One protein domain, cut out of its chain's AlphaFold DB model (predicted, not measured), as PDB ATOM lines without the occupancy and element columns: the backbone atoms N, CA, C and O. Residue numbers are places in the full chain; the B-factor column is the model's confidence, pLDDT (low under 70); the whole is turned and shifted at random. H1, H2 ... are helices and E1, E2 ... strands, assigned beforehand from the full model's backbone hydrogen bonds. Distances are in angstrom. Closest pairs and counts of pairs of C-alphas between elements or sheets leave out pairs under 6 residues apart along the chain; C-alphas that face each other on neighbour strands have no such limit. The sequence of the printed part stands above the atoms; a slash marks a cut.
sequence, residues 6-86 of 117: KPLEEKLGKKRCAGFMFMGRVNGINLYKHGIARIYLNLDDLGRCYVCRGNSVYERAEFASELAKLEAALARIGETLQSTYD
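Overview. This is residues 6 to 86 of the 117 residues of an uncharacterized protein of Nitrospirae bacterium (UniProt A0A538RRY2). A strongly twisted, curled sheet of five strands has helices H1 and H3 over its one covered face, at separate places, while the short helix H2 sits off the sheet at the corner of H1. The strands form a meander, each the antiparallel neighbour of the one before, and H1 and H3 with the sheet make two layers, helices on one face of a sheet. The printed part has 81 residues, in chain order H1, H2, E1, E2, E3, E4, E5, H3; the sheet's order is E1 - E2 - E3 - E4 - E5, all antiparallel, and the class is mixed, helices and strands. It is compact, with a radius of gyration of the C-alphas of 11.9 A and spans of 33 by 23 by 21 A.

Arrangement. H1, residues 6 to 12, and H2, residues 14 to 17, only just touch, and only at the corner by their link, with 3 pairs of C-alphas within 8 A; the closest are those of Glu 9 and Cys 17, 6.5 A apart. E1, residues 20 to 26, is an edge strand and forms a hairpin with E2, residues 29 to 34, where N 23 and O 31 are 2.8 A apart, within hydrogen-bond range. E2 and E3, residues 40 to 44, form the next hairpin, with N 30 and O 43 at 2.7 A. E3 and E4, residues 49 to 52, form a hairpin with N 50 and O 42 at 2.9 A, their directions 124 degrees apart. E4 and the other edge strand E5, residues 58 to 61, form the last, with N 51 and O 59 at 2.9 A. H1 is on the sheet at a height of 9.3 A, over E3 and slantwise to the strands, at 44 degrees to E3 on the local plane; the closest C-alphas of H1 and E3 are those of Pro 7 and Leu 43, 6.7 A apart. H3, residues 63 to 75, is on the sheet at a height of 9.6 A, over E3 and along the strands, at 24 degrees to E3 on the local plane; their closest C-alphas are those of Leu 41 and Glu 66, 7.0 A apart. H1 and H3 are apart, and H2 is not on the sheet. Every O i to N i+4 pair is within hydrogen-bond range in H1 and H3; H2 is too short for such a pair.

Along the chain. H1 begins at C-alpha 6, (53.219, 0.125, 6.917), and H2 follows after one residue. E1 measures 17.3 A from first to last C-alpha, E2 15.9 A and E3 12.9 A; E4 and E5 have four residues each. H3, 18.2 A long, ends at C-alpha 75, (37.155, 3.593, -12.436).

Size, cuts and confidence. The C-alphas farthest apart, those of Asn 27 and Gly 78, are 34.5 A apart. The printed part has no cut, and the links between named elements are tight. The mean pLDDT of the printed part is 95.1, and no printed residue is under 70.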
ATOM      1  N   LYS A   6      52.194  -0.879   7.206       97.31
ATOM      2  CA  LYS A   6      53.219   0.125   6.917       97.31
ATOM      3  C   LYS A   6      53.614   0.209   5.433       97.31
ATOM      4  O   LYS A   6      53.531   1.309   4.892       97.31
ATOM      5  N   PRO A   7      53.980  -0.885   4.732       97.69
ATOM      6  CA  PRO A   7      54.464  -0.756   3.356       97.69
ATOM      7  C   PRO A   7      53.362  -0.308   2.383       97.69
ATOM      8  O   PRO A   7      53.655   0.362   1.394       97.69
ATOM      9  N   LEU A   8      52.092  -0.630   2.654       97.81
ATOM     10  CA  LEU A   8      50.973  -0.148   1.842       97.81
ATOM     11  C   LEU A   8      50.711   1.343   2.097       97.81
ATOM     12  O   LEU A   8      50.577   2.117   1.147       97.81
ATOM     13  N   GLU A   9      50.682   1.748   3.369       97.81
ATOM     14  CA  GLU A   9      50.474   3.143   3.766       97.81
ATOM     15  C   GLU A   9      51.587   4.065   3.256       97.81
ATOM     16  O   GLU A   9      51.296   5.179   2.831       97.81
ATOM     17  N   GLU A  10      52.839   3.609   3.240       97.75
ATOM     18  CA  GLU A  10      53.966   4.369   2.683       97.75
ATOM     19  C   GLU A  10      53.853   4.550   1.163       97.75
ATOM     20  O   GLU A  10      54.218   5.599   0.634       97.75
ATOM     21  N   LYS A  11      53.313   3.556   0.447       97.25
ATOM     22  CA  LYS A  11      53.143   3.621  -1.011       97.25
ATOM     23  C   LYS A  11      51.948   4.460  -1.454       97.25
ATOM     24  O   LYS A  11      52.020   5.118  -2.490       97.25
ATOM     25  N   LEU A  12      50.834   4.387  -0.727       96.38
ATOM     26  CA  LEU A  12      49.555   4.968  -1.152       96.38
ATOM     27  C   LEU A  12      49.106   6.159  -0.302       96.38
ATOM     28  O   LEU A  12      48.318   6.979  -0.774       96.38
ATOM     29  N   GLY A  13      49.586   6.264   0.934       96.69
ATOM     30  CA  GLY A  13      49.011   7.113   1.969       96.69
ATOM     31  C   GLY A  13      47.771   6.476   2.609       96.69
ATOM     32  O   GLY A  13      46.965   5.814   1.951       96.69
ATOM     33  N   LYS A  14      47.570   6.736   3.908       94.81
ATOM     34  CA  LYS A  14      46.496   6.130   4.722       94.81
ATOM     35  C   LYS A  14      45.098   6.251   4.109       94.81
ATOM     36  O   LYS A  14      44.351   5.281   4.075       94.81
ATOM     37  N   LYS A  15      44.752   7.421   3.555       94.12
ATOM     38  CA  LYS A  15      43.425   7.670   2.955       94.12
ATOM     39  C   LYS A  15      43.101   6.734   1.784       94.12
ATOM     40  O   LYS A  15      41.945   6.387   1.592       94.12
ATOM     41  N   ARG A  16      44.112   6.321   1.012       96.19
ATOM     42  CA  ARG A  16      43.963   5.423  -0.147       96.19
ATOM     43  C   ARG A  16      44.042   3.940   0.234       96.19
ATOM     44  O   ARG A  16      43.956   3.085  -0.640       96.19
ATOM     45  N   CYS A  17      44.212   3.635   1.523       96.00
ATOM     46  CA  CYS A  17      44.233   2.270   2.048       96.00
ATOM     47  C   CYS A  17      42.856   1.811   2.565       96.00
ATOM     48  O   CYS A  17      42.686   0.636   2.866       96.00
ATOM     49  N   ALA A  18      41.866   2.708   2.645       92.75
ATOM     50  CA  ALA A  18      40.580   2.458   3.303       92.75
ATOM     51  C   ALA A  18      39.737   1.341   2.654       92.75
ATOM     52  O   ALA A  18      38.899   0.723   3.307       92.75
ATOM     53  N   GLY A  19      39.962   1.068   1.366       94.94
ATOM     54  CA  GLY A  19      39.320  -0.027   0.643       94.94
ATOM     55  C   GLY A  19      40.043  -1.373   0.749       94.94
ATOM     56  O   GLY A  19      39.581  -2.339   0.141       94.94
ATOM     57  N   PHE A  20      41.180  -1.467   1.450       97.00
ATOM     58  CA  PHE A  20      41.994  -2.683   1.521       97.00
ATOM     59  C   PHE A  20      41.727  -3.516   2.775       97.00
ATOM     60  O   PHE A  20      41.452  -3.005   3.853       97.00
ATOM     61  N   MET A  21      41.892  -4.828   2.624       96.56
ATOM     62  CA  MET A  21      41.871  -5.819   3.696       96.56
ATOM     63  C   MET A  21      43.216  -6.546   3.723       96.56
ATOM     64  O   MET A  21      43.751  -6.905   2.668       96.56
ATOM     65  N   PHE A  22      43.749  -6.793   4.916       96.56
ATOM     66  CA  PHE A  22      44.935  -7.623   5.094       96.56
ATOM     67  C   PHE A  22      44.528  -9.096   5.068       96.56
ATOM     68  O   PHE A  22      43.735  -9.546   5.891       96.56
ATOM     69  N   MET A  23      45.073  -9.843   4.115       96.19
ATOM     70  CA  MET A  23      44.734 -11.249   3.883       96.19
ATOM     71  C   MET A  23      45.758 -12.219   4.481       96.19
ATOM     72  O   MET A  23      45.629 -13.426   4.293       96.19
ATOM     73  N   GLY A  24      46.778 -11.710   5.172       95.06
ATOM     74  CA  GLY A  24      47.857 -12.506   5.747       95.06
ATOM     75  C   GLY A  24      49.217 -12.196   5.132       95.06
ATOM     76  O   GLY A  24      49.403 -11.214   4.408       95.06
ATOM     77  N   ARG A  25      50.184 -13.059   5.444       94.75
ATOM     78  CA  ARG A  25      51.579 -12.918   5.026       94.75
ATOM     79  C   ARG A  25      52.143 -14.267   4.596       94.75
ATOM     80  O   ARG A  25      51.918 -15.266   5.274       94.75
ATOM     81  N   VAL A  26      52.893 -14.287   3.497       92.94
ATOM     82  CA  VAL A  26      53.534 -15.493   2.942       92.94
ATOM     83  C   VAL A  26      54.948 -15.138   2.501       92.94
ATOM     84  O   VAL A  26      55.124 -14.180   1.760       92.94
ATOM     85  N   ASN A  27      55.962 -15.885   2.947       91.00
ATOM     86  CA  ASN A  27      57.368 -15.686   2.550       91.00
ATOM     87  C   ASN A  27      57.862 -14.227   2.679       91.00
ATOM     88  O   ASN A  27      58.587 -13.725   1.828       91.00
ATOM     89  N   GLY A  28      57.431 -13.525   3.734       93.19
ATOM     90  CA  GLY A  28      57.778 -12.116   3.960       93.19
ATOM     91  C   GLY A  28      56.955 -11.102   3.153       93.19
ATOM     92  O   GLY A  28      57.173  -9.902   3.293       93.19
ATOM     93  N   ILE A  29      55.993 -11.562   2.353       96.38
ATOM     94  CA  ILE A  29      55.115 -10.739   1.521       96.38
ATOM     95  C   ILE A  29      53.763 -10.584   2.215       96.38
ATOM     96  O   ILE A  29      53.074 -11.566   2.494       96.38
ATOM     97  N   ASN A  30      53.383  -9.343   2.484       97.69
ATOM     98  CA  ASN A  30      52.079  -8.946   2.993       97.69
ATOM     99  C   ASN A  30      51.064  -8.924   1.844       97.69
ATOM    100  O   ASN A  30      51.325  -8.352   0.782       97.69
ATOM    101  N   LEU A  31      49.909  -9.552   2.052       97.31
ATOM    102  CA  LEU A  31      48.877  -9.714   1.031       97.31
ATOM    103  C   LEU A  31      47.734  -8.733   1.306       97.31
ATOM    104  O   LEU A  31      46.914  -8.975   2.192       97.31
ATOM    105  N   TYR A  32      47.647  -7.640   0.547       97.94
ATOM    106  CA  TYR A  32      46.548  -6.680   0.679       97.94
ATOM    107  C   TYR A  32      45.563  -6.854  -0.462       97.94
ATOM    108  O   TYR A  32      45.933  -6.733  -1.628       97.94
ATOM    109  N   LYS A  33      44.294  -7.091  -0.145       97.56
ATOM    110  CA  LYS A  33      43.231  -7.201  -1.145       97.56
ATOM    111  C   LYS A  33      42.345  -5.974  -1.100       97.56
ATOM    112  O   LYS A  33      41.759  -5.686  -0.061       97.56
ATOM    113  N   HIS A  34      42.164  -5.308  -2.234       97.38
ATOM    114  CA  HIS A  34      41.146  -4.272  -2.332       97.38
ATOM    115  C   HIS A  34      39.756  -4.925  -2.290       97.38
ATOM    116  O   HIS A  34      39.418  -5.749  -3.140       97.38
ATOM    117  N   GLY A  35      38.932  -4.573  -1.306       95.12
ATOM    118  CA  GLY A  35      37.639  -5.202  -1.047       95.12
ATOM    119  C   GLY A  35      36.638  -5.031  -2.186       95.12
ATOM    120  O   GLY A  35      35.969  -5.996  -2.557       95.12
ATOM    121  N   ILE A  36      36.629  -3.848  -2.807       94.31
ATOM    122  CA  ILE A  36      35.787  -3.535  -3.970       94.31
ATOM    123  C   ILE A  36      36.286  -4.243  -5.242       94.31
ATOM    124  O   ILE A  36      35.599  -5.119  -5.764       94.31
ATOM    125  N   ALA A  37      37.482  -3.897  -5.733       95.12
ATOM    126  CA  ALA A  37      38.009  -4.423  -6.997       95.12
ATOM    127  C   ALA A  37      38.449  -5.897  -6.940       95.12
ATOM    128  O   ALA A  37      38.673  -6.511  -7.977       95.12
ATOM    129  N   ARG A  38      38.600  -6.473  -5.739       94.62
ATOM    130  CA  ARG A  38      39.081  -7.845  -5.482       94.62
ATOM    131  C   ARG A  38      40.495  -8.144  -6.005       94.62
ATOM    132  O   ARG A  38      40.893  -9.307  -5.998       94.62
ATOM    133  N   ILE A  39      41.252  -7.115  -6.378       95.81
ATOM    134  CA  ILE A  39      42.649  -7.189  -6.825       95.81
ATOM    135  C   ILE A  39      43.584  -7.104  -5.615       95.81
ATOM    136  O   ILE A  39      43.297  -6.396  -4.646       95.81
ATOM    137  N   TYR A  40      44.694  -7.837  -5.676       97.06
ATOM    138  CA  TYR A  40      45.739  -7.810  -4.659       97.06
ATOM    139  C   TYR A  40      46.839  -6.812  -5.018       97.06
ATOM    140  O   TYR A  40      47.261  -6.739  -6.169       97.06
ATOM    141  N   LEU A  41      47.358  -6.121  -4.006       97.88
ATOM    142  CA  LEU A  41      48.692  -5.534  -4.019       97.88
ATOM    143  C   LEU A  41      49.508  -6.297  -2.980       97.88
ATOM    144  O   LEU A  41      49.241  -6.181  -1.789       97.88
ATOM    145  N   ASN A  42      50.468  -7.109  -3.419       97.75
ATOM    146  CA  ASN A  42      51.320  -7.857  -2.498       97.75
ATOM    147  C   ASN A  42      52.640  -7.117  -2.344       97.75
ATOM    148  O   ASN A  42      53.293  -6.833  -3.352       97.75
ATOM    149  N   LEU A  43      53.018  -6.798  -1.109       98.25
ATOM    150  CA  LEU A  43      54.221  -6.026  -0.812       98.25
ATOM    151  C   LEU A  43      55.048  -6.727   0.256       98.25
ATOM    152  O   LEU A  43      54.504  -7.164   1.266       98.25
ATOM    153  N   ASP A  44      56.363  -6.783   0.085       97.38
ATOM    154  CA  ASP A  44      57.230  -7.086   1.225       97.38
ATOM    155  C   ASP A  44      57.353  -5.886   2.178       97.38
ATOM    156  O   ASP A  44      56.797  -4.810   1.942       97.38
ATOM    157  N   ASP A  45      58.087  -6.065   3.274       96.56
ATOM    158  CA  ASP A  45      58.238  -5.032   4.306       96.56
ATOM    159  C   ASP A  45      59.013  -3.788   3.826       96.56
ATOM    160  O   ASP A  45      58.990  -2.761   4.500       96.56
ATOM    161  N   LEU A  46      59.668  -3.857   2.659       96.56
ATOM    162  CA  LEU A  46      60.332  -2.725   1.999       96.56
ATOM    163  C   LEU A  46      59.441  -2.070   0.929       96.56
ATOM    164  O   LEU A  46      59.885  -1.179   0.201       96.56
ATOM    165  N   GLY A  47      58.198  -2.532   0.773       96.69
ATOM    166  CA  GLY A  47      57.267  -2.030  -0.230       96.69
ATOM    167  C   GLY A  47      57.595  -2.475  -1.659       96.69
ATOM    168  O   GLY A  47      57.125  -1.844  -2.611       96.69
ATOM    169  N   ARG A  48      58.403  -3.525  -1.857       97.81
ATOM    170  CA  ARG A  48      58.604  -4.109  -3.195       97.81
ATOM    171  C   ARG A  48      57.373  -4.930  -3.557       97.81
ATOM    172  O   ARG A  48      56.866  -5.675  -2.725       97.81
ATOM    173  N   CYS A  49      56.889  -4.762  -4.784       98.00
ATOM    174  CA  CYS A  49      55.637  -5.357  -5.230       98.00
ATOM    175  C   CYS A  49      55.846  -6.732  -5.862       98.00
ATOM    176  O   CYS A  49      56.844  -6.962  -6.548       98.00
ATOM    177  N   TYR A  50      54.881  -7.625  -5.636       97.75
ATOM    178  CA  TYR A  50      54.880  -8.979  -6.168       97.75
ATOM    179  C   TYR A  50      53.510  -9.386  -6.717       97.75
ATOM    180  O   TYR A  50      52.458  -9.032  -6.173       97.75
ATOM    181  N   VAL A  51      53.523 -10.215  -7.755       95.56
ATOM    182  CA  VAL A  51      52.331 -10.846  -8.334       95.56
ATOM    183  C   VAL A  51      52.387 -12.353  -8.124       95.56
ATOM    184  O   VAL A  51      53.444 -12.966  -8.257       95.56
ATOM    185  N   CYS A  52      51.245 -12.956  -7.794       91.62
ATOM    186  CA  CYS A  52      51.132 -14.408  -7.701       91.62
ATOM    187  C   CYS A  52      50.936 -14.990  -9.110       91.62
ATOM    188  O   CYS A  52      50.013 -14.580  -9.817       91.62
ATOM    189  N   ARG A  53      51.789 -15.936  -9.519       89.00
ATOM    190  CA  ARG A  53      51.698 -16.628 -10.823       89.00
ATOM    191  C   ARG A  53      51.016 -17.996 -10.762       89.00
ATOM    192  O   ARG A  53      50.877 -18.652 -11.787       89.00
ATOM    193  N   GLY A  54      50.559 -18.405  -9.581       83.06
ATOM    194  CA  GLY A  54      50.049 -19.752  -9.312       83.06
ATOM    195  C   GLY A  54      50.985 -20.523  -8.382       83.06
ATOM    196  O   GLY A  54      52.132 -20.131  -8.185       83.06
ATOM    197  N   ASN A  55      50.478 -21.587  -7.752       82.88
ATOM    198  CA  ASN A  55      51.219 -22.426  -6.795       82.88
ATOM    199  C   ASN A  55      51.922 -21.642  -5.668       82.88
ATOM    200  O   ASN A  55      52.993 -22.031  -5.211       82.88
ATOM    201  N   SER A  56      51.344 -20.514  -5.242       80.19
ATOM    202  CA  SER A  56      51.944 -19.613  -4.244       80.19
ATOM    203  C   SER A  56      53.336 -19.084  -4.629       80.19
ATOM    204  O   SER A  56      54.105 -18.675  -3.759       80.19
ATOM    205  N   VAL A  57      53.657 -19.061  -5.927       90.25
ATOM    206  CA  VAL A  57      54.880 -18.459  -6.462       90.25
ATOM    207  C   VAL A  57      54.644 -16.972  -6.683       90.25
ATOM    208  O   VAL A  57      53.721 -16.572  -7.400       90.25
ATOM    209  N   TYR A  58      55.496 -16.164  -6.059       94.31
ATOM    210  CA  TYR A  58      55.459 -14.712  -6.135       94.31
ATOM    211  C   TYR A  58      56.656 -14.197  -6.923       94.31
ATOM    212  O   TYR A  58      57.805 -14.461  -6.575       94.31
ATOM    213  N   GLU A  59      56.373 -13.420  -7.959       95.25
ATOM    214  CA  GLU A  59      57.384 -12.779  -8.792       95.25
ATOM    215  C   GLU A  59      57.366 -11.278  -8.575       95.25
ATOM    216  O   GLU A  59      56.303 -10.683  -8.379       95.25
ATOM    217  N   ARG A  60      58.545 -10.658  -8.631       96.75
ATOM    218  CA  ARG A  60      58.671  -9.210  -8.504       96.75
ATOM    219  C   ARG A  60      57.970  -8.517  -9.673       96.75
ATOM    220  O   ARG A  60      58.127  -8.915 -10.825       96.75
ATOM    221  N   ALA A  61      57.229  -7.466  -9.358       96.56
ATOM    222  CA  ALA A  61      56.496  -6.656 -10.318       96.56
ATOM    223  C   ALA A  61      56.678  -5.163 -10.034       96.56
ATOM    224  O   ALA A  61      57.077  -4.749  -8.942       96.56
ATOM    225  N   GLU A  62      56.344  -4.351 -11.032       97.25
ATOM    226  CA  GLU A  62      56.326  -2.903 -10.896       97.25
ATOM    227  C   GLU A  62      55.050  -2.452 -10.188       97.25
ATOM    228  O   GLU A  62      53.933  -2.655 -10.666       97.25
ATOM    229  N   PHE A  63      55.226  -1.792  -9.042       97.25
ATOM    230  CA  PHE A  63      54.114  -1.333  -8.210       97.25
ATOM    231  C   PHE A  63      53.143  -0.431  -8.980       97.25
ATOM    232  O   PHE A  63      51.931  -0.590  -8.867       97.25
ATOM    233  N   ALA A  64      53.671   0.495  -9.784       97.12
ATOM    234  CA  ALA A  64      52.859   1.432 -10.554       97.12
ATOM    235  C   ALA A  64      51.949   0.715 -11.565       97.12
ATOM    236  O   ALA A  64      50.802   1.114 -11.748       97.12
ATOM    237  N   SER A  65      52.425  -0.371 -12.179       96.94
ATOM    238  CA  SER A  65      51.638  -1.157 -13.130       96.94
ATOM    239  C   SER A  65      50.494  -1.903 -12.447       96.94
ATOM    240  O   SER A  65      49.372  -1.893 -12.951       96.94
ATOM    241  N   GLU A  66      50.745  -2.523 -11.291       97.62
ATOM    242  CA  GLU A  66      49.690  -3.210 -10.535       97.62
ATOM    243  C   GLU A  66      48.680  -2.222  -9.933       97.62
ATOM    244  O   GLU A  66      47.472  -2.477  -9.953       97.62
ATOM    245  N   LEU A  67      49.145  -1.052  -9.485       97.62
ATOM    246  CA  LEU A  67      48.274   0.027  -9.027       97.62
ATOM    247  C   LEU A  67      47.381   0.561 -10.156       97.62
ATOM    248  O   LEU A  67      46.180   0.706  -9.951       97.62
ATOM    249  N   ALA A  68      47.927   0.780 -11.355       97.25
ATOM    250  CA  ALA A  68      47.153   1.264 -12.498       97.25
ATOM    251  C   ALA A  68      46.043   0.281 -12.908       97.25
ATOM    252  O   ALA A  68      44.933   0.700 -13.234       97.25
ATOM    253  N   LYS A  69      46.302  -1.034 -12.847       96.75
ATOM    254  CA  LYS A  69      45.267  -2.061 -13.081       96.75
ATOM    255  C   LYS A  69      44.142  -1.964 -12.053       96.75
ATOM    256  O   LYS A  69      42.969  -2.050 -12.418       96.75
ATOM    257  N   LEU A  70      44.496  -1.783 -10.781       97.31
ATOM    258  CA  LEU A  70      43.531  -1.595  -9.703       97.31
ATOM    259  C   LEU A  70      42.697  -0.322  -9.912       97.31
ATOM    260  O   LEU A  70      41.470  -0.383  -9.852       97.31
ATOM    261  N   GLU A  71      43.338   0.809 -10.195       97.12
ATOM    262  CA  GLU A  71      42.656   2.087 -10.432       97.12
ATOM    263  C   GLU A  71      41.742   2.023 -11.661       97.12
ATOM    264  O   GLU A  71      40.600   2.474 -11.593       97.12
ATOM    265  N   ALA A  72      42.177   1.379 -12.748       97.25
ATOM    266  CA  ALA A  72      41.341   1.156 -13.925       97.25
ATOM    267  C   ALA A  72      40.113   0.281 -13.613       97.25
ATOM    268  O   ALA A  72      39.011   0.560 -14.093       97.25
ATOM    269  N   ALA A  73      40.273  -0.764 -12.794       96.06
ATOM    270  CA  ALA A  73      39.162  -1.614 -12.374       96.06
ATOM    271  C   ALA A  73      38.143  -0.855 -11.507       96.06
ATOM    272  O   ALA A  73      36.939  -1.039 -11.685       96.06
ATOM    273  N   LEU A  74      38.612   0.017 -10.608       95.81
ATOM    274  CA  LEU A  74      37.755   0.875  -9.784       95.81
ATOM    275  C   LEU A  74      37.028   1.930 -10.629       95.81
ATOM    276  O   LEU A  74      35.812   2.082 -10.509       95.81
ATOM    277  N   ALA A  75      37.734   2.582 -11.555       95.44
ATOM    278  CA  ALA A  75      37.155   3.593 -12.436       95.44
ATOM    279  C   ALA A  75      36.007   3.034 -13.295       95.44
ATOM    280  O   ALA A  75      34.992   3.703 -13.479       95.44
ATOM    281  N   ARG A  76      36.110   1.777 -13.757       94.38
ATOM    282  CA  ARG A  76      35.045   1.095 -14.522       94.38
ATOM    283  C   ARG A  76      33.711   0.974 -13.780       94.38
ATOM    284  O   ARG A  76      32.688   0.791 -14.431       94.38
ATOM    285  N   ILE A  77      33.725   1.029 -12.452       90.75
ATOM    286  CA  ILE A  77      32.531   0.924 -11.599       90.75
ATOM    287  C   ILE A  77      32.242   2.226 -10.840       90.75
ATOM    288  O   ILE A  77      31.410   2.227  -9.937       90.75
ATOM    289  N   GLY A  78      32.912   3.328 -11.202       93.06
ATOM    290  CA  GLY A  78      32.723   4.640 -10.578       93.06
ATOM    291  C   GLY A  78      33.287   4.758  -9.160       93.06
ATOM    292  O   GLY A  78      32.874   5.642  -8.416       93.06
ATOM    293  N   GLU A  79      34.210   3.875  -8.774       94.19
ATOM    294  CA  GLU A  79      34.837   3.868  -7.450       94.19
ATOM    295  C   GLU A  79      36.289   4.363  -7.521       94.19
ATOM    296  O   GLU A  79      36.886   4.474  -8.594       94.19
ATOM    297  N   THR A  80      36.879   4.659  -6.363       95.38
ATOM    298  CA  THR A  80      38.267   5.132  -6.252       95.38
ATOM    299  C   THR A  80      38.989   4.429  -5.105       95.38
ATOM    300  O   THR A  80      38.375   3.721  -4.314       95.38
ATOM    301  N   LEU A  81      40.298   4.649  -4.963       93.38
ATOM    302  CA  LEU A  81      41.071   4.110  -3.832       93.38
ATOM    303  C   LEU A  81      40.665   4.688  -2.467       93.38
ATOM    304  O   LEU A  81      41.054   4.151  -1.435       93.38
ATOM    305  N   GLN A  82      39.926   5.799  -2.447       93.50
ATOM    306  CA  GLN A  82      39.385   6.369  -1.209       93.50
ATOM    307  C   GLN A  82      38.042   5.746  -0.820       93.50
ATOM    308  O   GLN A  82      37.579   5.960   0.296       93.50
ATOM    309  N   SER A  83      37.416   4.988  -1.725       90.50
ATOM    310  CA  SER A  83      36.166   4.299  -1.439       90.50
ATOM    311  C   SER A  83      36.395   3.246  -0.357       90.50
ATOM    312  O   SER A  83      37.212   2.334  -0.515       90.50
ATOM    313  N   THR A  84      35.664   3.372   0.747       92.56
ATOM    314  CA  THR A  84      35.695   2.412   1.848       92.56
ATOM    315  C   THR A  84      34.986   1.126   1.437       92.56
ATOM    316  O   THR A  84      33.967   1.140   0.744       92.56
ATOM    317  N   TYR A  85      35.538  -0.012   1.857       91.19
ATOM    318  CA  TYR A  85      34.860  -1.299   1.743       91.19
ATOM    319  C   TYR A  85      34.311  -1.706   3.110       91.19
ATOM    320  O   TYR A  85      34.882  -2.547   3.796       91.19
ATOM    321  N   ASP A  86      33.225  -1.048   3.507       90.12
ATOM    322  CA  ASP A  86      32.528  -1.249   4.777       90.12
ATOM    323  C   ASP A  86      31.134  -1.873   4.572       90.12
ATOM    324  O   ASP A  86      30.691  -2.136   3.445       90.12
TER     325      ASP A  86